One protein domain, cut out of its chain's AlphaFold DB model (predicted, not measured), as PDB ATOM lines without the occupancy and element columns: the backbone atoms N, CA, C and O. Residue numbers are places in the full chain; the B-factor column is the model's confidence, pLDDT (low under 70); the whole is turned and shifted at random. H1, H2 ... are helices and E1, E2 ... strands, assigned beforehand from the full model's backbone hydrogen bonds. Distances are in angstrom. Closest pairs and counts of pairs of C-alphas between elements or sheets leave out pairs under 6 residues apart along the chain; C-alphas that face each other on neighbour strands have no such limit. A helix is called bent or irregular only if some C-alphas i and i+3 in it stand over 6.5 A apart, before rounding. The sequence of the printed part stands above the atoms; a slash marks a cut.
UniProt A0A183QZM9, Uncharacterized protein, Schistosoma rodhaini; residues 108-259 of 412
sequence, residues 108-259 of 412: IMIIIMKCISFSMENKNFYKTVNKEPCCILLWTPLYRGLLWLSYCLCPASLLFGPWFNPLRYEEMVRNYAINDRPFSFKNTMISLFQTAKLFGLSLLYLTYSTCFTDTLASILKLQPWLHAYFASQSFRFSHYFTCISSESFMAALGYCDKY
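AT A GLANCE: This is residues 108 to 259 of the 412 residues of an uncharacterized protein of Schistosoma rodhaini (UniProt A0A183QZM9). A long helical hairpin of H5 and H6 makes one arm of this loose model; the other arm is a looser out-and-back of H1 and H2 going out and H3 returning, with H4 set crosswise where H1 and H3 meet and leading on toward H5. Residues 130 to 136 stick out at the far tip of the second arm, and the short strand E1 ends the printed part near H4. The printed part has 152 residues, with six named helices and then one strand along the chain, mostly helix; E1 pairs with no named strand. The whole is loose and elongated, with a radius of gyration of the C-alphas of 21.1 A and spans of 75 by 38 by 24 A.

IN THESE COORDINATES: Begin with H5, residues 185 to 219, the longest helix: find C-alpha 185 at (-51.214, -13.846, -7.174), from which it runs 49.2 A, with a kink of 26 degrees near residue 208. H6, residues 224 to 252, covers 42.0 A back to C-alpha 252 at (-46.326, -24.401, -15.327). E1 follows at residues 256 to 259, 9.4 A. Turn back to C-alpha 108 at (-43.463, -45.947, -22.843), where H1, residues 108 to 119, begins its 16.3 A. H2 is residues 122 to 129, 11.1 A; H3 is residues 136 to 153, 25.3 A, and only just irregular, C-alphas 138 and 141 being 6.54 A apart. H4, residues 166 to 178, spans 18.2 A.

HOW THE PARTS SIT: H5 and H6 form a hairpin and touch at a shallow tilt of 14 degrees, opposite ways; their closest C-alphas, of Ser 209 and Ser 234, are 4.2 A apart. Both are apart from H1, H2 and H3. The closest C-alphas of H4 and E1, Met 172 and Cys 256, are 6.7 A apart. H3 touches H4 only just, with 3 pairs of C-alphas within 8 A, through residues 147 to 151 alone; they are about perpendicular at 84 degrees, closest at Tyr 151 and Tyr 169, 7.2 A. H1 touches H3 at a shallow tilt of 20 degrees, opposite ways, closest at the C-alphas of Ile 111 and Cys 152, 6.6 A. H2 and H3 are close but not clearly touching, 7.7 A between the C-alphas of Val 129 and Leu 137. Every O i to N i+4 pair is within hydrogen-bond range in H1 and H4, against 2 of 4 in H2, 12 of 14 in H3, 29 of 31 in H5 and 24 of 25 in H6.

THE WHOLE: The two C-alphas farthest apart, of Cys 134 and Leu 222, are 74.9 A apart. The printed part has no cut, and its long link is H3 to H4, residues 154 to 165. The mean pLDDT of the printed part is 78.2; look for values under 70 at residues 122 to 139, 176 to 184, 220 to 222 and 259.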
ATOM      1  N   ILE A 108     -43.686 -44.594 -23.375       75.06
ATOM      2  CA  ILE A 108     -43.463 -45.947 -22.843       75.06
ATOM      3  C   ILE A 108     -42.114 -46.027 -22.118       75.06
ATOM      4  O   ILE A 108     -42.070 -46.512 -20.989       75.06
ATOM      5  N   MET A 109     -41.034 -45.502 -22.713       79.25
ATOM      6  CA  MET A 109     -39.721 -45.455 -22.058       79.25
ATOM      7  C   MET A 109     -39.798 -44.698 -20.725       79.25
ATOM      8  O   MET A 109     -39.344 -45.216 -19.706       79.25
ATOM      9  N   ILE A 110     -40.435 -43.522 -20.701       82.94
ATOM     10  CA  ILE A 110     -40.605 -42.723 -19.476       82.94
ATOM     11  C   ILE A 110     -41.378 -43.514 -18.414       82.94
ATOM     12  O   ILE A 110     -40.955 -43.568 -17.260       82.94
ATOM     13  N   ILE A 111     -42.481 -44.171 -18.784       81.00
ATOM     14  CA  ILE A 111     -43.268 -44.991 -17.854       81.00
ATOM     15  C   ILE A 111     -42.419 -46.138 -17.297       81.00
ATOM     16  O   ILE A 111     -42.424 -46.347 -16.089       81.00
ATOM     17  N   ILE A 112     -41.633 -46.832 -18.127       80.75
ATOM     18  CA  ILE A 112     -40.730 -47.902 -17.674       80.75
ATOM     19  C   ILE A 112     -39.696 -47.359 -16.675       80.75
ATOM     20  O   ILE A 112     -39.487 -47.966 -15.623       80.75
ATOM     21  N   MET A 113     -39.091 -46.197 -16.948       83.94
ATOM     22  CA  MET A 113     -38.142 -45.553 -16.027       83.94
ATOM     23  C   MET A 113     -38.787 -45.224 -14.682       83.94
ATOM     24  O   MET A 113     -38.204 -45.487 -13.624       83.94
ATOM     25  N   LYS A 114     -40.013 -44.695 -14.711       86.25
ATOM     26  CA  LYS A 114     -40.815 -44.419 -13.516       86.25
ATOM     27  C   LYS A 114     -41.147 -45.708 -12.753       86.25
ATOM     28  O   LYS A 114     -40.960 -45.743 -11.539       86.25
ATOM     29  N   CYS A 115     -41.539 -46.779 -13.449       82.94
ATOM     30  CA  CYS A 115     -41.837 -48.097 -12.869       82.94
ATOM     31  C   CYS A 115     -40.633 -48.683 -12.139       82.94
ATOM     32  O   CYS A 115     -40.750 -49.089 -10.983       82.94
ATOM     33  N   ILE A 116     -39.467 -48.697 -12.787       82.75
ATOM     34  CA  ILE A 116     -38.238 -49.215 -12.179       82.75
ATOM     35  C   ILE A 116     -37.864 -48.370 -10.961       82.75
ATOM     36  O   ILE A 116     -37.553 -48.923  -9.907       82.75
ATOM     37  N   SER A 117     -37.951 -47.040 -11.074       85.06
ATOM     38  CA  SER A 117     -37.633 -46.133  -9.967       85.06
ATOM     39  C   SER A 117     -38.521 -46.383  -8.748       85.06
ATOM     40  O   SER A 117     -38.014 -46.463  -7.634       85.06
ATOM     41  N   PHE A 118     -39.827 -46.562  -8.961       81.38
ATOM     42  CA  PHE A 118     -40.796 -46.842  -7.901       81.38
ATOM     43  C   PHE A 118     -40.635 -48.242  -7.301       81.38
ATOM     44  O   PHE A 118     -40.716 -48.407  -6.088       81.38
ATOM     45  N   SER A 119     -40.332 -49.255  -8.119       79.06
ATOM     46  CA  SER A 119     -40.111 -50.625  -7.636       79.06
ATOM     47  C   SER A 119     -38.814 -50.780  -6.838       79.06
ATOM     48  O   SER A 119     -38.749 -51.596  -5.919       79.06
ATOM     49  N   MET A 120     -37.762 -50.042  -7.199       74.88
ATOM     50  CA  MET A 120     -36.445 -50.123  -6.553       74.88
ATOM     51  C   MET A 120     -36.359 -49.296  -5.262       74.88
ATOM     52  O   MET A 120     -35.381 -49.395  -4.517       74.88
ATOM     53  N   GLU A 121     -37.400 -48.527  -4.948       72.44
ATOM     54  CA  GLU A 121     -37.536 -47.659  -3.775       72.44
ATOM     55  C   GLU A 121     -37.815 -48.436  -2.463       72.44
ATOM     56  O   GLU A 121     -38.558 -48.002  -1.584       72.44
ATOM     57  N   ASN A 122     -37.231 -49.626  -2.314       57.88
ATOM     58  CA  ASN A 122     -37.693 -50.630  -1.352       57.88
ATOM     59  C   ASN A 122     -36.976 -50.577   0.015       57.88
ATOM     60  O   ASN A 122     -37.459 -51.135   0.992       57.88
ATOM     61  N   LYS A 123     -35.799 -49.944   0.133       54.66
ATOM     62  CA  LYS A 123     -34.950 -50.116   1.337       54.66
ATOM     63  C   LYS A 123     -35.205 -49.124   2.476       54.66
ATOM     64  O   LYS A 123     -35.105 -49.517   3.635       54.66
ATOM     65  N   ASN A 124     -35.548 -47.871   2.179       52.91
ATOM     66  CA  ASN A 124     -35.747 -46.854   3.223       52.91
ATOM     67  C   ASN A 124     -37.189 -46.835   3.747       52.91
ATOM     68  O   ASN A 124     -37.399 -46.695   4.947       52.91
ATOM     69  N   PHE A 125     -38.172 -47.074   2.878       55.88
ATOM     70  CA  PHE A 125     -39.593 -47.046   3.227       55.88
ATOM     71  C   PHE A 125     -39.995 -48.147   4.223       55.88
ATOM     72  O   PHE A 125     -40.573 -47.850   5.264       55.88
ATOM     73  N   TYR A 126     -39.608 -49.405   3.983       53.72
ATOM     74  CA  TYR A 126     -39.935 -50.519   4.891       53.72
ATOM     75  C   TYR A 126     -39.248 -50.398   6.257       53.72
ATOM     76  O   TYR A 126     -39.751 -50.899   7.259       53.72
ATOM     77  N   LYS A 127     -38.117 -49.685   6.319       52.81
ATOM     78  CA  LYS A 127     -37.409 -49.401   7.572       52.81
ATOM     79  C   LYS A 127     -38.149 -48.364   8.431       52.81
ATOM     80  O   LYS A 127     -38.057 -48.431   9.654       52.81
ATOM     81  N   THR A 128     -38.886 -47.450   7.798       52.75
ATOM     82  CA  THR A 128     -39.736 -46.441   8.452       52.75
ATOM     83  C   THR A 128     -41.109 -47.009   8.816       52.75
ATOM     84  O   THR A 128     -41.557 -46.826   9.942       52.75
ATOM     85  N   VAL A 129     -41.737 -47.786   7.924       54.28
ATOM     86  CA  VAL A 129     -43.044 -48.429   8.172       54.28
ATOM     87  C   VAL A 129     -42.984 -49.422   9.340       54.28
ATOM     88  O   VAL A 129     -43.913 -49.478  10.138       54.28
ATOM     89  N   ASN A 130     -41.869 -50.138   9.523       54.34
ATOM     90  CA  ASN A 130     -41.687 -51.050  10.664       54.34
ATOM     91  C   ASN A 130     -41.588 -50.353  12.039       54.34
ATOM     92  O   ASN A 130     -41.499 -51.044  13.052       54.34
ATOM     93  N   LYS A 131     -41.569 -49.013  12.102       56.03
ATOM     94  CA  LYS A 131     -41.503 -48.248  13.358       56.03
ATOM     95  C   LYS A 131     -42.843 -47.643  13.798       56.03
ATOM     96  O   LYS A 131     -42.900 -47.111  14.903       56.03
ATOM     97  N   GLU A 132     -43.903 -47.721  12.990       55.28
ATOM     98  CA  GLU A 132     -45.153 -46.978  13.224       55.28
ATOM     99  C   GLU A 132     -46.396 -47.876  13.443       55.28
ATOM    100  O   GLU A 132     -46.421 -49.026  13.003       55.28
ATOM    101  N   PRO A 133     -47.430 -47.394  14.174       53.88
ATOM    102  CA  PRO A 133     -48.554 -48.215  14.642       53.88
ATOM    103  C   PRO A 133     -49.488 -48.755  13.540       53.88
ATOM    104  O   PRO A 133     -49.703 -48.148  12.493       53.88
ATOM    105  N   CYS A 134     -50.138 -49.884  13.851       53.97
ATOM    106  CA  CYS A 134     -50.926 -50.750  12.956       53.97
ATOM    107  C   CYS A 134     -52.052 -50.058  12.142       53.97
ATOM    108  O   CYS A 134     -52.403 -50.525  11.062       53.97
ATOM    109  N   CYS A 135     -52.602 -48.924  12.596       51.12
ATOM    110  CA  CYS A 135     -53.637 -48.181  11.853       51.12
ATOM    111  C   CYS A 135     -53.098 -47.457  10.604       51.12
ATOM    112  O   CYS A 135     -53.858 -47.190   9.673       51.12
ATOM    113  N   ILE A 136     -51.793 -47.170  10.553       57.81
ATOM    114  CA  ILE A 136     -51.129 -46.555   9.394       57.81
ATOM    115  C   ILE A 136     -50.952 -47.592   8.271       57.81
ATOM    116  O   ILE A 136     -51.030 -47.247   7.090       57.81
ATOM    117  N   LEU A 137     -50.848 -48.884   8.610       57.31
ATOM    118  CA  LEU A 137     -50.608 -49.979   7.660       57.31
ATOM    119  C   LEU A 137     -51.700 -50.131   6.582       57.31
ATOM    120  O   LEU A 137     -51.386 -50.548   5.470       57.31
ATOM    121  N   LEU A 138     -52.962 -49.779   6.874       58.41
ATOM    122  CA  LEU A 138     -54.082 -49.931   5.927       58.41
ATOM    123  C   LEU A 138     -54.169 -48.780   4.906       58.41
ATOM    124  O   LEU A 138     -54.507 -48.998   3.745       58.41
ATOM    125  N   TRP A 139     -53.834 -47.556   5.323       66.25
ATOM    126  CA  TRP A 139     -53.842 -46.364   4.460       66.25
ATOM    127  C   TRP A 139     -52.573 -46.237   3.617       66.25
ATOM    128  O   TRP A 139     -52.593 -45.635   2.545       66.25
ATOM    129  N   THR A 140     -51.486 -46.858   4.070       72.25
ATOM    130  CA  THR A 140     -50.190 -46.889   3.387       72.25
ATOM    131  C   THR A 140     -50.258 -47.408   1.937       72.25
ATOM    132  O   THR A 140     -49.752 -46.713   1.053       72.25
ATOM    133  N   PRO A 141     -50.877 -48.569   1.622       78.50
ATOM    134  CA  PRO A 141     -50.966 -49.060   0.245       78.50
ATOM    135  C   PRO A 141     -51.841 -48.176  -0.650       78.50
ATOM    136  O   PRO A 141     -51.505 -47.969  -1.814       78.50
ATOM    137  N   LEU A 142     -52.928 -47.610  -0.116       80.62
ATOM    138  CA  LEU A 142     -53.799 -46.700  -0.862       80.62
ATOM    139  C   LEU A 142     -53.083 -45.379  -1.174       80.62
ATOM    140  O   LEU A 142     -53.097 -44.929  -2.317       80.62
ATOM    141  N   TYR A 143     -52.388 -44.802  -0.190       81.19
ATOM    142  CA  TYR A 143     -51.546 -43.621  -0.375       81.19
ATOM    143  C   TYR A 143     -50.436 -43.872  -1.405       81.19
ATOM    144  O   TYR A 143     -50.287 -43.097  -2.348       81.19
ATOM    145  N   ARG A 144     -49.712 -44.995  -1.292       80.44
ATOM    146  CA  ARG A 144     -48.690 -45.417  -2.268       80.44
ATOM    147  C   ARG A 144     -49.273 -45.587  -3.671       80.44
ATOM    148  O   ARG A 144     -48.644 -45.160  -4.635       80.44
ATOM    149  N   GLY A 145     -50.465 -46.173  -3.793       83.00
ATOM    150  CA  GLY A 145     -51.168 -46.321  -5.066       83.00
ATOM    151  C   GLY A 145     -51.543 -44.976  -5.693       83.00
ATOM    152  O   GLY A 145     -51.309 -44.765  -6.880       83.00
ATOM    153  N   LEU A 146     -52.056 -44.034  -4.898       82.44
ATOM    154  CA  LEU A 146     -52.372 -42.680  -5.365       82.44
ATOM    155  C   LEU A 146     -51.116 -41.883  -5.738       82.44
ATOM    156  O   LEU A 146     -51.112 -41.204  -6.765       82.44
ATOM    157  N   LEU A 147     -50.037 -41.998  -4.958       83.56
ATOM    158  CA  LEU A 147     -48.747 -41.375  -5.261       83.56
ATOM    159  C   LEU A 147     -48.178 -41.906  -6.580       83.56
ATOM    160  O   LEU A 147     -47.736 -41.120  -7.415       83.56
ATOM    161  N   TRP A 148     -48.249 -43.221  -6.798       83.62
ATOM    162  CA  TRP A 148     -47.871 -43.852  -8.060       83.62
ATOM    163  C   TRP A 148     -48.692 -43.316  -9.235       83.62
ATOM    164  O   TRP A 148     -48.121 -42.895 -10.239       83.62
ATOM    165  N   LEU A 149     -50.021 -43.262  -9.101       83.50
ATOM    166  CA  LEU A 149     -50.896 -42.726 -10.145       83.50
ATOM    167  C   LEU A 149     -50.578 -41.258 -10.450       83.50
ATOM    168  O   LEU A 149     -50.469 -40.896 -11.620       83.50
ATOM    169  N   SER A 150     -50.359 -40.433  -9.424       83.75
ATOM    170  CA  SER A 150     -49.950 -39.033  -9.580       83.75
ATOM    171  C   SER A 150     -48.601 -38.911 -10.294       83.75
ATOM    172  O   SER A 150     -48.456 -38.127 -11.230       83.75
ATOM    173  N   TYR A 151     -47.618 -39.719  -9.898       84.00
ATOM    174  CA  TYR A 151     -46.275 -39.722 -10.474       84.00
ATOM    175  C   TYR A 151     -46.267 -40.184 -11.940       84.00
ATOM    176  O   TYR A 151     -45.625 -39.562 -12.793       84.00
ATOM    177  N   CYS A 152     -47.015 -41.238 -12.267       83.00
ATOM    178  CA  CYS A 152     -47.133 -41.760 -13.625       83.00
ATOM    179  C   CYS A 152     -47.909 -40.838 -14.553       83.00
ATOM    180  O   CYS A 152     -47.445 -40.572 -15.659       83.00
ATOM    181  N   LEU A 153     -49.067 -40.351 -14.105       81.12
ATOM    182  CA  LEU A 153     -50.007 -39.591 -14.930       81.12
ATOM    183  C   LEU A 153     -49.765 -38.079 -14.885       81.12
ATOM    184  O   LEU A 153     -50.551 -37.327 -15.459       81.12
ATOM    185  N   CYS A 154     -48.689 -37.624 -14.235       81.50
ATOM    186  CA  CYS A 154     -48.302 -36.219 -14.210       81.50
ATOM    187  C   CYS A 154     -48.102 -35.694 -15.650       81.50
ATOM    188  O   CYS A 154     -47.140 -36.098 -16.313       81.50
ATOM    189  N   PRO A 155     -48.964 -34.778 -16.141       77.94
ATOM    190  CA  PRO A 155     -49.005 -34.415 -17.558       77.94
ATOM    191  C   PRO A 155     -47.738 -33.687 -18.013       77.94
ATOM    192  O   PRO A 155     -47.260 -33.930 -19.119       77.94
ATOM    193  N   ALA A 156     -47.131 -32.879 -17.136       79.00
ATOM    194  CA  ALA A 156     -45.868 -32.204 -17.428       79.00
ATOM    195  C   ALA A 156     -44.708 -33.179 -17.647       79.00
ATOM    196  O   ALA A 156     -43.793 -32.886 -18.412       79.00
ATOM    197  N   SER A 157     -44.763 -34.347 -16.998       83.56
ATOM    198  CA  SER A 157     -43.690 -35.334 -17.062       83.56
ATOM    199  C   SER A 157     -43.997 -36.552 -17.954       83.56
ATOM    200  O   SER A 157     -43.207 -37.491 -17.996       83.56
ATOM    201  N   LEU A 158     -45.146 -36.583 -18.641       80.75
ATOM    202  CA  LEU A 158     -45.601 -37.751 -19.412       80.75
ATOM    203  C   LEU A 158     -45.161 -37.722 -20.888       80.75
ATOM    204  O   LEU A 158     -44.875 -38.770 -21.467       80.75
ATOM    205  N   LEU A 159     -45.127 -36.533 -21.501       73.88
ATOM    206  CA  LEU A 159     -44.810 -36.361 -22.927       73.88
ATOM    207  C   LEU A 159     -43.303 -36.222 -23.176       73.88
ATOM    208  O   LEU A 159     -42.709 -37.073 -23.827       73.88
ATOM    209  N   PHE A 160     -42.686 -35.181 -22.616       71.38
ATOM    210  CA  PHE A 160     -41.247 -34.886 -22.753       71.38
ATOM    211  C   PHE A 160     -40.514 -34.913 -21.412       71.38
ATOM    212  O   PHE A 160     -39.401 -34.422 -21.269       71.38
ATOM    213  N   GLY A 161     -41.198 -35.439 -20.404       75.31
ATOM    214  CA  GLY A 161     -40.909 -35.196 -19.015       75.31
ATOM    215  C   GLY A 161     -39.616 -35.763 -18.470       75.31
ATOM    216  O   GLY A 161     -39.305 -36.923 -18.750       75.31
ATOM    217  N   PRO A 162     -38.957 -35.048 -17.550       84.19
ATOM    218  CA  PRO A 162     -37.984 -35.677 -16.679       84.19
ATOM    219  C   PRO A 162     -38.654 -36.720 -15.778       84.19
ATOM    220  O   PRO A 162     -39.761 -36.527 -15.266       84.19
ATOM    221  N   TRP A 163     -37.957 -37.826 -15.544       84.38
ATOM    222  CA  TRP A 163     -38.312 -38.789 -14.509       84.38
ATOM    223  C   TRP A 163     -37.406 -38.586 -13.296       84.38
ATOM    224  O   TRP A 163     -36.186 -38.481 -13.407       84.38
ATOM    225  N   PHE A 164     -38.015 -38.528 -12.118       82.44
ATOM    226  CA  PHE A 164     -37.309 -38.295 -10.858       82.44
ATOM    227  C   PHE A 164     -37.320 -39.536  -9.989       82.44
ATOM    228  O   PHE A 164     -38.129 -40.433 -10.182       82.44
ATOM    229  N   ASN A 165     -36.479 -39.563  -8.962       83.50
ATOM    230  CA  ASN A 165     -36.704 -40.485  -7.858       83.50
ATOM    231  C   ASN A 165     -38.094 -40.195  -7.232       83.50
ATOM    232  O   ASN A 165     -38.388 -39.021  -6.990       83.50
ATOM    233  N   PRO A 166     -38.942 -41.210  -6.975       81.69
ATOM    234  CA  PRO A 166     -40.255 -41.011  -6.365       81.69
ATOM    235  C   PRO A 166     -40.226 -40.196  -5.066       81.69
ATOM    236  O   PRO A 166     -41.100 -39.362  -4.870       81.69
ATOM    237  N   LEU A 167     -39.186 -40.350  -4.235       81.62
ATOM    238  CA  LEU A 167     -39.025 -39.565  -3.002       81.62
ATOM    239  C   LEU A 167     -38.879 -38.065  -3.284       81.62
ATOM    240  O   LEU A 167     -39.476 -37.236  -2.605       81.62
ATOM    241  N   ARG A 168     -38.120 -37.715  -4.330       83.25
ATOM    242  CA  ARG A 168     -37.968 -36.323  -4.776       83.25
ATOM    243  C   ARG A 168     -39.289 -35.787  -5.323       83.25
ATOM    244  O   ARG A 168     -39.628 -34.638  -5.074       83.25
ATOM    245  N   TYR A 169     -40.051 -36.618  -6.033       84.25
ATOM    246  CA  TYR A 169     -41.383 -36.240  -6.508       84.25
ATOM    247  C   TYR A 169     -42.363 -35.997  -5.349       84.25
ATOM    248  O   TYR A 169     -43.070 -34.993  -5.346       84.25
ATOM    249  N   GLU A 170     -42.379 -36.872  -4.343       82.31
ATOM    250  CA  GLU A 170     -43.193 -36.701  -3.136       82.31
ATOM    251  C   GLU A 170     -42.810 -35.424  -2.377       82.31
ATOM    252  O   GLU A 170     -43.679 -34.658  -1.963       82.31
ATOM    253  N   GLU A 171     -41.511 -35.147  -2.245       81.19
ATOM    254  CA  GLU A 171     -41.018 -33.911  -1.647       81.19
ATOM    255  C   GLU A 171     -41.461 -32.668  -2.428       81.19
ATOM    256  O   GLU A 171     -41.947 -31.720  -1.815       81.19
ATOM    257  N   MET A 172     -41.385 -32.685  -3.762       79.19
ATOM    258  CA  MET A 172     -41.885 -31.595  -4.607       79.19
ATOM    259  C   MET A 172     -43.386 -31.348  -4.404       79.19
ATOM    260  O   MET A 172     -43.806 -30.206  -4.228       79.19
ATOM    261  N   VAL A 173     -44.196 -32.412  -4.378       78.75
ATOM    262  CA  VAL A 173     -45.649 -32.321  -4.148       78.75
ATOM    263  C   VAL A 173     -45.955 -31.792  -2.743       78.75
ATOM    264  O   VAL A 173     -46.830 -30.945  -2.567       78.75
ATOM    265  N   ARG A 174     -45.225 -32.262  -1.731       77.00
ATOM    266  CA  ARG A 174     -45.400 -31.846  -0.336       77.00
ATOM    267  C   ARG A 174     -44.969 -30.399  -0.105       77.00
ATOM    268  O   ARG A 174     -45.676 -29.666   0.578       77.00
ATOM    269  N   ASN A 175     -43.852 -29.972  -0.688       72.12
ATOM    270  CA  ASN A 175     -43.374 -28.593  -0.587       72.12
ATOM    271  C   ASN A 175     -44.369 -27.615  -1.218       72.12
ATOM    272  O   ASN A 175     -44.660 -26.584  -0.613       72.12
ATOM    273  N   TYR A 176     -44.958 -27.988  -2.359       68.31
ATOM    274  CA  TYR A 176     -46.047 -27.233  -2.979       68.31
ATOM    275  C   TYR A 176     -47.271 -27.101  -2.054       68.31
ATOM    276  O   TYR A 176     -47.894 -26.047  -2.002       68.31
ATOM    277  N   ALA A 177     -47.603 -28.143  -1.281       66.06
ATOM    278  CA  ALA A 177     -48.739 -28.123  -0.358       66.06
ATOM    279  C   ALA A 177     -48.490 -27.332   0.945       66.06
ATOM    280  O   ALA A 177     -49.440 -26.799   1.516       66.06
ATOM    281  N   ILE A 178     -47.246 -27.293   1.445       62.06
ATOM    282  CA  ILE A 178     -46.906 -26.726   2.765       62.06
ATOM    283  C   ILE A 178     -46.462 -25.259   2.678       62.06
ATOM    284  O   ILE A 178     -46.897 -24.445   3.491       62.06
ATOM    285  N   ASN A 179     -45.572 -24.923   1.739       55.25
ATOM    286  CA  ASN A 179     -44.880 -23.627   1.739       55.25
ATOM    287  C   ASN A 179     -45.558 -22.570   0.861       55.25
ATOM    288  O   ASN A 179     -45.396 -21.375   1.107       55.25
ATOM    289  N   ASP A 180     -46.349 -22.988  -0.124       52.34
ATOM    290  CA  ASP A 180     -47.062 -22.085  -1.013       52.34
ATOM    291  C   ASP A 180     -48.544 -22.071  -0.658       52.34
ATOM    292  O   ASP A 180     -49.233 -23.085  -0.721       52.34
ATOM    293  N   ARG A 181     -49.091 -20.888  -0.350       50.66
ATOM    294  CA  ARG A 181     -50.524 -20.703  -0.595       50.66
ATOM    295  C   ARG A 181     -50.690 -20.892  -2.107       50.66
ATOM    296  O   ARG A 181     -50.170 -20.047  -2.841       50.66
ATOM    297  N   PRO A 182     -51.413 -21.917  -2.590       53.31
ATOM    298  CA  PRO A 182     -51.419 -22.302  -4.007       53.31
ATOM    299  C   PRO A 182     -51.961 -21.212  -4.954       53.31
ATOM    300  O   PRO A 182     -51.879 -21.343  -6.169       53.31
ATOM    301  N   PHE A 183     -52.479 -20.110  -4.402       53.75
ATOM    302  CA  PHE A 183     -53.087 -18.992  -5.119       53.75
ATOM    303  C   PHE A 183     -52.602 -17.618  -4.627       53.75
ATOM    304  O   PHE A 183     -53.371 -16.658  -4.579       53.75
ATOM    305  N   SER A 184     -51.334 -17.482  -4.228       67.69
ATOM    306  CA  SER A 184     -50.758 -16.138  -4.118       67.69
ATOM    307  C   SER A 184     -50.563 -15.570  -5.522       67.69
ATOM    308  O   SER A 184     -49.724 -16.067  -6.272       67.69
ATOM    309  N   PHE A 185     -51.299 -14.508  -5.865       74.38
ATOM    310  CA  PHE A 185     -51.214 -13.846  -7.174       74.38
ATOM    311  C   PHE A 185     -49.763 -13.532  -7.574       74.38
ATOM    312  O   PHE A 185     -49.375 -13.719  -8.722       74.38
ATOM    313  N   LYS A 186     -48.922 -13.147  -6.603       77.31
ATOM    314  CA  LYS A 186     -47.491 -12.896  -6.818       77.31
ATOM    315  C   LYS A 186     -46.745 -14.147  -7.302       77.31
ATOM    316  O   LYS A 186     -46.013 -14.064  -8.282       77.31
ATOM    317  N   ASN A 187     -46.938 -15.293  -6.649       72.19
ATOM    318  CA  ASN A 187     -46.235 -16.536  -6.992       72.19
ATOM    319  C   ASN A 187     -46.746 -17.091  -8.327       72.19
ATOM    320  O   ASN A 187     -45.949 -17.543  -9.146       72.19
ATOM    321  N   THR A 188     -48.050 -16.964  -8.594       75.69
ATOM    322  CA  THR A 188     -48.643 -17.307  -9.892       75.69
ATOM    323  C   THR A 188     -48.061 -16.456 -11.022       75.69
ATOM    324  O   THR A 188     -47.690 -17.001 -12.056       75.69
ATOM    325  N   MET A 189     -47.905 -15.141 -10.827       80.44
ATOM    326  CA  MET A 189     -47.296 -14.261 -11.833       80.44
ATOM    327  C   MET A 189     -45.809 -14.566 -12.057       80.44
ATOM    328  O   MET A 189     -45.351 -14.557 -13.199       80.44
ATOM    329  N   ILE A 190     -45.061 -14.888 -10.996       80.62
ATOM    330  CA  ILE A 190     -43.654 -15.308 -11.102       80.62
ATOM    331  C   ILE A 190     -43.539 -16.628 -11.876       80.62
ATOM    332  O   ILE A 190     -42.750 -16.712 -12.815       80.62
ATOM    333  N   SER A 191     -44.348 -17.635 -11.533       77.06
ATOM    334  CA  SER A 191     -44.378 -18.932 -12.227       77.06
ATOM    335  C   SER A 191     -44.797 -18.782 -13.693       77.06
ATOM    336  O   SER A 191     -44.181 -19.387 -14.572       77.06
ATOM    337  N   LEU A 192     -45.772 -17.915 -13.992       82.69
ATOM    338  CA  LEU A 192     -46.189 -17.616 -15.362       82.69
ATOM    339  C   LEU A 192     -45.054 -16.978 -16.169       82.69
ATOM    340  O   LEU A 192     -44.784 -17.409 -17.287       82.69
ATOM    341  N   PHE A 193     -44.361 -15.989 -15.601       86.75
ATOM    342  CA  PHE A 193     -43.220 -15.350 -16.254       86.75
ATOM    343  C   PHE A 193     -42.070 -16.338 -16.492       86.75
ATOM    344  O   PHE A 193     -41.509 -16.382 -17.585       86.75
ATOM    345  N   GLN A 194     -41.750 -17.176 -15.502       85.50
ATOM    346  CA  GLN A 194     -40.734 -18.226 -15.636       85.50
ATOM    347  C   GLN A 194     -41.106 -19.244 -16.718       85.50
ATOM    348  O   GLN A 194     -40.275 -19.573 -17.564       85.50
ATOM    349  N   THR A 195     -42.361 -19.693 -16.732       87.19
ATOM    350  CA  THR A 195     -42.893 -20.608 -17.747       87.19
ATOM    351  C   THR A 195     -42.804 -19.983 -19.135       87.19
ATOM    352  O   THR A 195     -42.294 -20.616 -20.053       87.19
ATOM    353  N   ALA A 196     -43.232 -18.727 -19.289       88.12
ATOM    354  CA  ALA A 196     -43.173 -18.008 -20.557       88.12
ATOM    355  C   ALA A 196     -41.729 -17.827 -21.050       88.12
ATOM    356  O   ALA A 196     -41.460 -18.047 -22.229       88.12
ATOM    357  N   LYS A 197     -40.789 -17.495 -20.152       91.25
ATOM    358  CA  LYS A 197     -39.358 -17.385 -20.470       91.25
ATOM    359  C   LYS A 197     -38.787 -18.714 -20.972       91.25
ATOM    360  O   LYS A 197     -38.175 -18.744 -22.037       91.25
ATOM    361  N   LEU A 198     -38.980 -19.801 -20.221       91.12
ATOM    362  CA  LEU A 198     -38.462 -21.128 -20.579       91.12
ATOM    363  C   LEU A 198     -39.096 -21.642 -21.872       91.12
ATOM    364  O   LEU A 198     -38.403 -22.110 -22.772       91.12
ATOM    365  N   PHE A 199     -40.413 -21.498 -21.997       90.38
ATOM    366  CA  PHE A 199     -41.128 -21.933 -23.184       90.38
ATOM    367  C   PHE A 199     -40.731 -21.111 -24.422       90.38
ATOM    368  O   PHE A 199     -40.470 -21.682 -25.480       90.38
ATOM    369  N   GLY A 200     -40.579 -19.790 -24.291       90.44
ATOM    370  CA  GLY A 200     -40.060 -18.932 -25.358       90.44
ATOM    371  C   GLY A 200     -38.654 -19.343 -25.805       90.44
ATOM    372  O   GLY A 200     -38.414 -19.494 -27.001       90.44
ATOM    373  N   LEU A 201     -37.754 -19.625 -24.858       93.06
ATOM    374  CA  LEU A 201     -36.417 -20.146 -25.159       93.06
ATOM    375  C   LEU A 201     -36.475 -21.491 -25.903       93.06
ATOM    376  O   LEU A 201     -35.731 -21.699 -26.859       93.06
ATOM    377  N   SER A 202     -37.390 -22.387 -25.522       92.88
ATOM    378  CA  SER A 202     -37.578 -23.660 -26.227       92.88
ATOM    379  C   SER A 202     -37.988 -23.451 -27.692       92.88
ATOM    380  O   SER A 202     -37.432 -24.094 -28.582       92.88
ATOM    381  N   LEU A 203     -38.889 -22.501 -27.973       90.00
ATOM    382  CA  LEU A 203     -39.313 -22.188 -29.340       90.00
ATOM    383  C   LEU A 203     -38.177 -21.605 -30.185       90.00
ATOM    384  O   LEU A 203     -38.101 -21.892 -31.381       90.00
ATOM    385  N   LEU A 204     -37.278 -20.822 -29.581       91.56
ATOM    386  CA  LEU A 204     -36.075 -20.343 -30.265       91.56
ATOM    387  C   LEU A 204     -35.186 -21.516 -30.696       91.56
ATOM    388  O   LEU A 204     -34.773 -21.569 -31.854       91.56
ATOM    389  N   TYR A 205     -34.961 -22.494 -29.815       93.62
ATOM    390  CA  TYR A 205     -34.212 -23.705 -30.162       93.62
ATOM    391  C   TYR A 205     -34.899 -24.546 -31.244       93.62
ATOM    392  O   TYR A 205     -34.217 -25.052 -32.134       93.62
ATOM    393  N   LEU A 206     -36.235 -24.645 -31.227       91.00
ATOM    394  CA  LEU A 206     -36.990 -25.309 -32.294       91.00
ATOM    395  C   LEU A 206     -36.794 -24.599 -33.638       91.00
ATOM    396  O   LEU A 206     -36.487 -25.241 -34.636       91.00
ATOM    397  N   THR A 207     -36.915 -23.271 -33.645       87.50
ATOM    398  CA  THR A 207     -36.781 -22.447 -34.856       87.50
ATOM    399  C   THR A 207     -35.369 -22.550 -35.429       87.50
ATOM    400  O   THR A 207     -35.193 -22.702 -36.639       87.50
ATOM    401  N   TYR A 208     -34.360 -22.540 -34.556       90.00
ATOM    402  CA  TYR A 208     -32.975 -22.767 -34.945       90.00
ATOM    403  C   TYR A 208     -32.787 -24.158 -35.563       90.00
ATOM    404  O   TYR A 208     -32.223 -24.284 -36.646       90.00
ATOM    405  N   SER A 209     -33.312 -25.194 -34.904       92.19
ATOM    406  CA  SER A 209     -33.206 -26.588 -35.338       92.19
ATOM    407  C   SER A 209     -33.880 -26.881 -36.677       92.19
ATOM    408  O   SER A 209     -33.483 -27.842 -37.332       92.19
ATOM    409  N   THR A 210     -34.946 -26.168 -37.043       85.94
ATOM    410  CA  THR A 210     -35.721 -26.486 -38.252       85.94
ATOM    411  C   THR A 210     -35.429 -25.538 -39.400       85.94
ATOM    412  O   THR A 210     -35.227 -26.002 -40.514       85.94
ATOM    413  N   CYS A 211     -35.411 -24.226 -39.150       84.38
ATOM    414  CA  CYS A 211     -35.221 -23.232 -40.207       84.38
ATOM    415  C   CYS A 211     -33.747 -22.845 -40.334       84.38
ATOM    416  O   CYS A 211     -33.176 -22.945 -41.414       84.38
ATOM    417  N   PHE A 212     -33.104 -22.435 -39.235       82.81
ATOM    418  CA  PHE A 212     -31.767 -21.841 -39.321       82.81
ATOM    419  C   PHE A 212     -30.715 -22.832 -39.827       82.81
ATOM    420  O   PHE A 212     -29.936 -22.513 -40.724       82.81
ATOM    421  N   THR A 213     -30.718 -24.057 -39.301       83.94
ATOM    422  CA  THR A 213     -29.772 -25.091 -39.736       83.94
ATOM    423  C   THR A 213     -29.996 -25.538 -41.176       83.94
ATOM    424  O   THR A 213     -29.022 -25.869 -41.841       83.94
ATOM    425  N   ASP A 214     -31.237 -25.541 -41.674       80.75
ATOM    426  CA  ASP A 214     -31.545 -25.966 -43.048       80.75
ATOM    427  C   ASP A 214     -31.130 -24.907 -44.080       80.75
ATOM    428  O   ASP A 214     -30.480 -25.223 -45.083       80.75
ATOM    429  N   THR A 215     -31.389 -23.627 -43.787       79.25
ATOM    430  CA  THR A 215     -30.885 -22.499 -44.584       79.25
ATOM    431  C   THR A 215     -29.356 -22.512 -44.630       79.25
ATOM    432  O   THR A 215     -28.756 -22.447 -45.704       79.25
ATOM    433  N   LEU A 216     -28.705 -22.679 -43.475       78.88
ATOM    434  CA  LEU A 216     -27.247 -22.670 -43.373       78.88
ATOM    435  C   LEU A 216     -26.607 -23.892 -44.052       78.88
ATOM    436  O   LEU A 216     -25.618 -23.761 -44.776       78.88
ATOM    437  N   ALA A 217     -27.211 -25.074 -43.906       75.19
ATOM    438  CA  ALA A 217     -26.791 -26.285 -44.606       75.19
ATOM    439  C   ALA A 217     -26.969 -26.173 -46.130       75.19
ATOM    440  O   ALA A 217     -26.171 -26.747 -46.875       75.19
ATOM    441  N   SER A 218     -27.984 -25.435 -46.595       73.25
ATOM    442  CA  SER A 218     -28.243 -25.219 -48.020       73.25
ATOM    443  C   SER A 218     -27.239 -24.279 -48.683       73.25
ATOM    444  O   SER A 218     -26.843 -24.534 -49.821       73.25
ATOM    445  N   ILE A 219     -26.779 -23.253 -47.963       73.56
ATOM    446  CA  ILE A 219     -25.736 -22.319 -48.421       73.56
ATOM    447  C   ILE A 219     -24.366 -23.017 -48.472       73.56
ATOM    448  O   ILE A 219     -23.575 -22.799 -49.385       73.56
ATOM    449  N   LEU A 220     -24.092 -23.913 -47.521       69.44
ATOM    450  CA  LEU A 220     -22.763 -24.494 -47.297       69.44
ATOM    451  C   LEU A 220     -22.582 -25.899 -47.895       69.44
ATOM    452  O   LEU A 220     -21.690 -26.646 -47.485       69.44
ATOM    453  N   LYS A 221     -23.376 -26.253 -48.918       66.62
ATOM    454  CA  LYS A 221     -23.309 -27.548 -49.634       66.62
ATOM    455  C   LYS A 221     -21.928 -27.885 -50.213       66.62
ATOM    456  O   LYS A 221     -21.669 -29.039 -50.536       66.62
ATOM    457  N   LEU A 222     -21.045 -26.895 -50.335       64.31
ATOM    458  CA  LEU A 222     -19.690 -27.041 -50.865       64.31
ATOM    459  C   LEU A 222     -18.732 -27.795 -49.920       64.31
ATOM    460  O   LEU A 222     -17.690 -28.251 -50.381       64.31
ATOM    461  N   GLN A 223     -19.059 -27.954 -48.628       80.19
ATOM    462  CA  GLN A 223     -18.186 -28.608 -47.641       80.19
ATOM    463  C   GLN A 223     -18.923 -29.728 -46.875       80.19
ATOM    464  O   GLN A 223     -19.706 -29.442 -45.964       80.19
ATOM    465  N   PRO A 224     -18.651 -31.019 -47.172       83.62
ATOM    466  CA  PRO A 224     -19.340 -32.159 -46.552       83.62
ATOM    467  C   PRO A 224     -19.266 -32.192 -45.020       83.62
ATOM    468  O   PRO A 224     -20.238 -32.551 -44.356       83.62
ATOM    469  N   TRP A 225     -18.131 -31.784 -44.445       85.31
ATOM    470  CA  TRP A 225     -17.928 -31.744 -42.993       85.31
ATOM    471  C   TRP A 225     -18.804 -30.700 -42.306       85.31
ATOM    472  O   TRP A 225     -19.345 -30.948 -41.232       85.31
ATOM    473  N   LEU A 226     -18.982 -29.551 -42.952       83.06
ATOM    474  CA  LEU A 226     -19.789 -28.458 -42.430       83.06
ATOM    475  C   LEU A 226     -21.282 -28.791 -42.524       83.06
ATOM    476  O   LEU A 226     -22.037 -28.542 -41.588       83.06
ATOM    477  N   HIS A 227     -21.687 -29.463 -43.605       84.19
ATOM    478  CA  HIS A 227     -23.029 -30.026 -43.725       84.19
ATOM    479  C   HIS A 227     -23.316 -31.063 -42.627       84.19
ATOM    480  O   HIS A 227     -24.344 -30.982 -41.957       84.19
ATOM    481  N   ALA A 228     -22.390 -31.999 -42.381       85.44
ATOM    482  CA  ALA A 228     -22.519 -32.977 -41.300       85.44
ATOM    483  C   ALA A 228     -22.583 -32.307 -39.914       85.44
ATOM    484  O   ALA A 228     -23.375 -32.722 -39.066       85.44
ATOM    485  N   TYR A 229     -21.804 -31.242 -39.698       87.19
ATOM    486  CA  TYR A 229     -21.856 -30.449 -38.472       87.19
ATOM    487  C   TYR A 229     -23.244 -29.831 -38.258       87.19
ATOM    488  O   TYR A 229     -23.854 -30.092 -37.223       87.19
ATOM    489  N   PHE A 230     -23.790 -29.096 -39.234       87.69
ATOM    490  CA  PHE A 230     -25.111 -28.466 -39.099       87.69
ATOM    491  C   PHE A 230     -26.257 -29.476 -39.009       87.69
ATOM    492  O   PHE A 230     -27.201 -29.258 -38.251       87.69
ATOM    493  N   ALA A 231     -26.146 -30.621 -39.687       86.44
ATOM    494  CA  ALA A 231     -27.088 -31.728 -39.535       86.44
ATOM    495  C   ALA A 231     -27.043 -32.336 -38.120       86.44
ATOM    496  O   ALA A 231     -28.076 -32.671 -37.545       86.44
ATOM    497  N   SER A 232     -25.857 -32.451 -37.513       87.69
ATOM    498  CA  SER A 232     -25.741 -32.874 -36.111       87.69
ATOM    499  C   SER A 232     -26.240 -31.796 -35.143       87.69
ATOM    500  O   SER A 232     -26.825 -32.102 -34.105       87.69
ATOM    501  N   GLN A 233     -26.031 -30.520 -35.476       90.44
ATOM    502  CA  GLN A 233     -26.439 -29.389 -34.657       90.44
ATOM    503  C   GLN A 233     -27.963 -29.242 -34.625       90.44
ATOM    504  O   GLN A 233     -28.514 -29.014 -33.553       90.44
ATOM    505  N   SER A 234     -28.658 -29.463 -35.744       91.12
ATOM    506  CA  SER A 234     -30.125 -29.481 -35.764       91.12
ATOM    507  C   SER A 234     -30.677 -30.551 -34.818       91.12
ATOM    508  O   SER A 234     -31.527 -30.257 -33.981       91.12
ATOM    509  N   PHE A 235     -30.107 -31.762 -34.831       89.69
ATOM    510  CA  PHE A 235     -30.480 -32.815 -33.885       89.69
ATOM    511  C   PHE A 235     -30.280 -32.384 -32.421       89.69
ATOM    512  O   PHE A 235     -31.190 -32.545 -31.606       89.69
ATOM    513  N   ARG A 236     -29.138 -31.766 -32.083       92.25
ATOM    514  CA  ARG A 236     -28.865 -31.256 -30.722       92.25
ATOM    515  C   ARG A 236     -29.864 -30.185 -30.284       92.25
ATOM    516  O   ARG A 236     -30.419 -30.268 -29.191       92.25
ATOM    517  N   PHE A 237     -30.163 -29.224 -31.151       93.50
ATOM    518  CA  PHE A 237     -31.093 -28.136 -30.841       93.50
ATOM    519  C   PHE A 237     -32.545 -28.624 -30.717       93.50
ATOM    520  O   PHE A 237     -33.281 -28.144 -29.852       93.50
ATOM    521  N   SER A 238     -32.945 -29.645 -31.485       92.19
ATOM    522  CA  SER A 238     -34.243 -30.316 -31.301       92.19
ATOM    523  C   SER A 238     -34.367 -30.989 -29.922       92.19
ATOM    524  O   SER A 238     -35.433 -30.977 -29.292       92.19
ATOM    525  N   HIS A 239     -33.255 -31.522 -29.404       91.50
ATOM    526  CA  HIS A 239     -33.185 -32.098 -28.063       91.50
ATOM    527  C   HIS A 239     -33.254 -31.018 -26.973       91.50
ATOM    528  O   HIS A 239     -33.991 -31.189 -25.998       91.50
ATOM    529  N   TYR A 240     -32.593 -29.868 -27.160       94.31
ATOM    530  CA  TYR A 240     -32.727 -28.711 -26.258       94.31
ATOM    531  C   TYR A 240     -34.167 -28.206 -26.189       94.31
ATOM    532  O   TYR A 240     -34.681 -27.987 -25.092       94.31
ATOM    533  N   PHE A 241     -34.849 -28.098 -27.336       93.38
ATOM    534  CA  PHE A 241     -36.275 -27.774 -27.385       93.38
ATOM    535  C   PHE A 241     -37.093 -28.742 -26.524       93.38
ATOM    536  O   PHE A 241     -37.891 -28.301 -25.698       93.38
ATOM    537  N   THR A 242     -36.869 -30.047 -26.674       90.81
ATOM    538  CA  THR A 242     -37.603 -31.084 -25.935       90.81
ATOM    539  C   THR A 242     -37.370 -30.979 -24.425       90.81
ATOM    540  O   THR A 242     -38.325 -30.967 -23.644       90.81
ATOM    541  N   CYS A 243     -36.110 -30.842 -24.002       92.62
ATOM    542  CA  CYS A 243     -35.750 -30.745 -22.588       92.62
ATOM    543  C   CYS A 243     -36.294 -29.465 -21.948       92.62
ATOM    544  O   CYS A 243     -36.977 -29.540 -20.931       92.62
ATOM    545  N   ILE A 244     -36.077 -28.301 -22.559       92.56
ATOM    546  CA  ILE A 244     -36.496 -27.011 -21.991       92.56
ATOM    547  C   ILE A 244     -38.023 -26.860 -22.037       92.56
ATOM    548  O   ILE A 244     -38.620 -26.301 -21.116       92.56
ATOM    549  N   SER A 245     -38.691 -27.441 -23.040       90.38
ATOM    550  CA  SER A 245     -40.155 -27.564 -23.042       90.38
ATOM    551  C   SER A 245     -40.646 -28.337 -21.819       90.38
ATOM    552  O   SER A 245     -41.583 -27.905 -21.150       90.38
ATOM    553  N   SER A 246     -39.986 -29.448 -21.475       90.88
ATOM    554  CA  SER A 246     -40.339 -30.233 -20.290       90.88
ATOM    555  C   SER A 246     -40.132 -29.462 -18.978       90.88
ATOM    556  O   SER A 246     -40.991 -29.522 -18.098       90.88
ATOM    557  N   GLU A 247     -39.064 -28.661 -18.872       91.00
ATOM    558  CA  GLU A 247     -38.828 -27.751 -17.741       91.00
ATOM    559  C   GLU A 247     -39.950 -26.718 -17.629       91.00
ATOM    560  O   GLU A 247     -40.487 -26.493 -16.542       91.00
ATOM    561  N   SER A 248     -40.371 -26.148 -18.764       89.25
ATOM    562  CA  SER A 248     -41.479 -25.193 -18.807       89.25
ATOM    563  C   SER A 248     -42.798 -25.815 -18.336       89.25
ATOM    564  O   SER A 248     -43.536 -25.183 -17.586       89.25
ATOM    565  N   PHE A 249     -43.084 -27.072 -18.697       87.31
ATOM    566  CA  PHE A 249     -44.304 -27.754 -18.263       87.31
ATOM    567  C   PHE A 249     -44.287 -28.075 -16.768       87.31
ATOM    568  O   PHE A 249     -45.317 -27.966 -16.101       87.31
ATOM    569  N   MET A 250     -43.125 -28.444 -16.222       85.31
ATOM    570  CA  MET A 250     -42.957 -28.649 -14.783       85.31
ATOM    571  C   MET A 250     -43.141 -27.331 -14.018       85.31
ATOM    572  O   MET A 250     -43.885 -27.301 -13.037       85.31
ATOM    573  N   ALA A 251     -42.560 -26.236 -14.516       83.50
ATOM    574  CA  ALA A 251     -42.741 -24.896 -13.960       83.50
ATOM    575  C   ALA A 251     -44.203 -24.413 -14.045       83.50
ATOM    576  O   ALA A 251     -44.701 -23.816 -13.090       83.50
ATOM    577  N   ALA A 252     -44.914 -24.738 -15.133       83.31
ATOM    578  CA  ALA A 252     -46.326 -24.401 -15.327       83.31
ATOM    579  C   ALA A 252     -47.255 -25.099 -14.321       83.31
ATOM    580  O   ALA A 252     -48.284 -24.546 -13.938       83.31
ATOM    581  N   LEU A 253     -46.899 -26.312 -13.881       78.88
ATOM    582  CA  LEU A 253     -47.599 -27.015 -12.799       78.88
ATOM    583  C   LEU A 253     -47.158 -26.565 -11.398       78.88
ATOM    584  O   LEU A 253     -47.722 -27.037 -10.413       78.88
ATOM    585  N   GLY A 254     -46.179 -25.662 -11.296       74.62
ATOM    586  CA  GLY A 254     -45.653 -25.168 -10.025       74.62
ATOM    587  C   GLY A 254     -44.644 -26.104  -9.357       74.62
ATOM    588  O   GLY A 254     -44.364 -25.945  -8.172       74.62
ATOM    589  N   TYR A 255     -44.090 -27.078 -10.085       78.88
ATOM    590  CA  TYR A 255     -43.021 -27.914  -9.554       78.88
ATOM    591  C   TYR A 255     -41.689 -27.164  -9.595       78.88
ATOM    592  O   TYR A 255     -41.150 -26.881 -10.667       78.88
ATOM    593  N   CYS A 256     -41.136 -26.903  -8.414       76.12
ATOM    594  CA  CYS A 256     -39.827 -26.292  -8.232       76.12
ATOM    595  C   CYS A 256     -38.944 -27.197  -7.378       76.12
ATOM    596  O   CYS A 256     -39.421 -27.928  -6.508       76.12
ATOM    597  N   ASP A 257     -37.646 -27.124  -7.626       74.50
ATOM    598  CA  ASP A 257     -36.648 -27.829  -6.842       74.50
ATOM    599  C   ASP A 257     -36.103 -26.895  -5.757       74.50
ATOM    600  O   ASP A 257     -35.941 -25.686  -5.972       74.50
ATOM    601  N   LYS A 258     -35.877 -27.456  -4.569       72.38
ATOM    602  CA  LYS A 258     -35.431 -26.717  -3.390       72.38
ATOM    603  C   LYS A 258     -33.904 -26.691  -3.357       72.38
ATOM    604  O   LYS A 258     -33.279 -27.741  -3.251       72.38
ATOM    605  N   TYR A 259     -33.315 -25.501  -3.379       68.31
ATOM    606  CA  TYR A 259     -31.874 -25.303  -3.225       68.31
ATOM    607  C   TYR A 259     -31.596 -24.574  -1.915       68.31
ATOM    608  O   TYR A 259     -32.064 -23.453  -1.725       68.31
TER     609      TYR A 259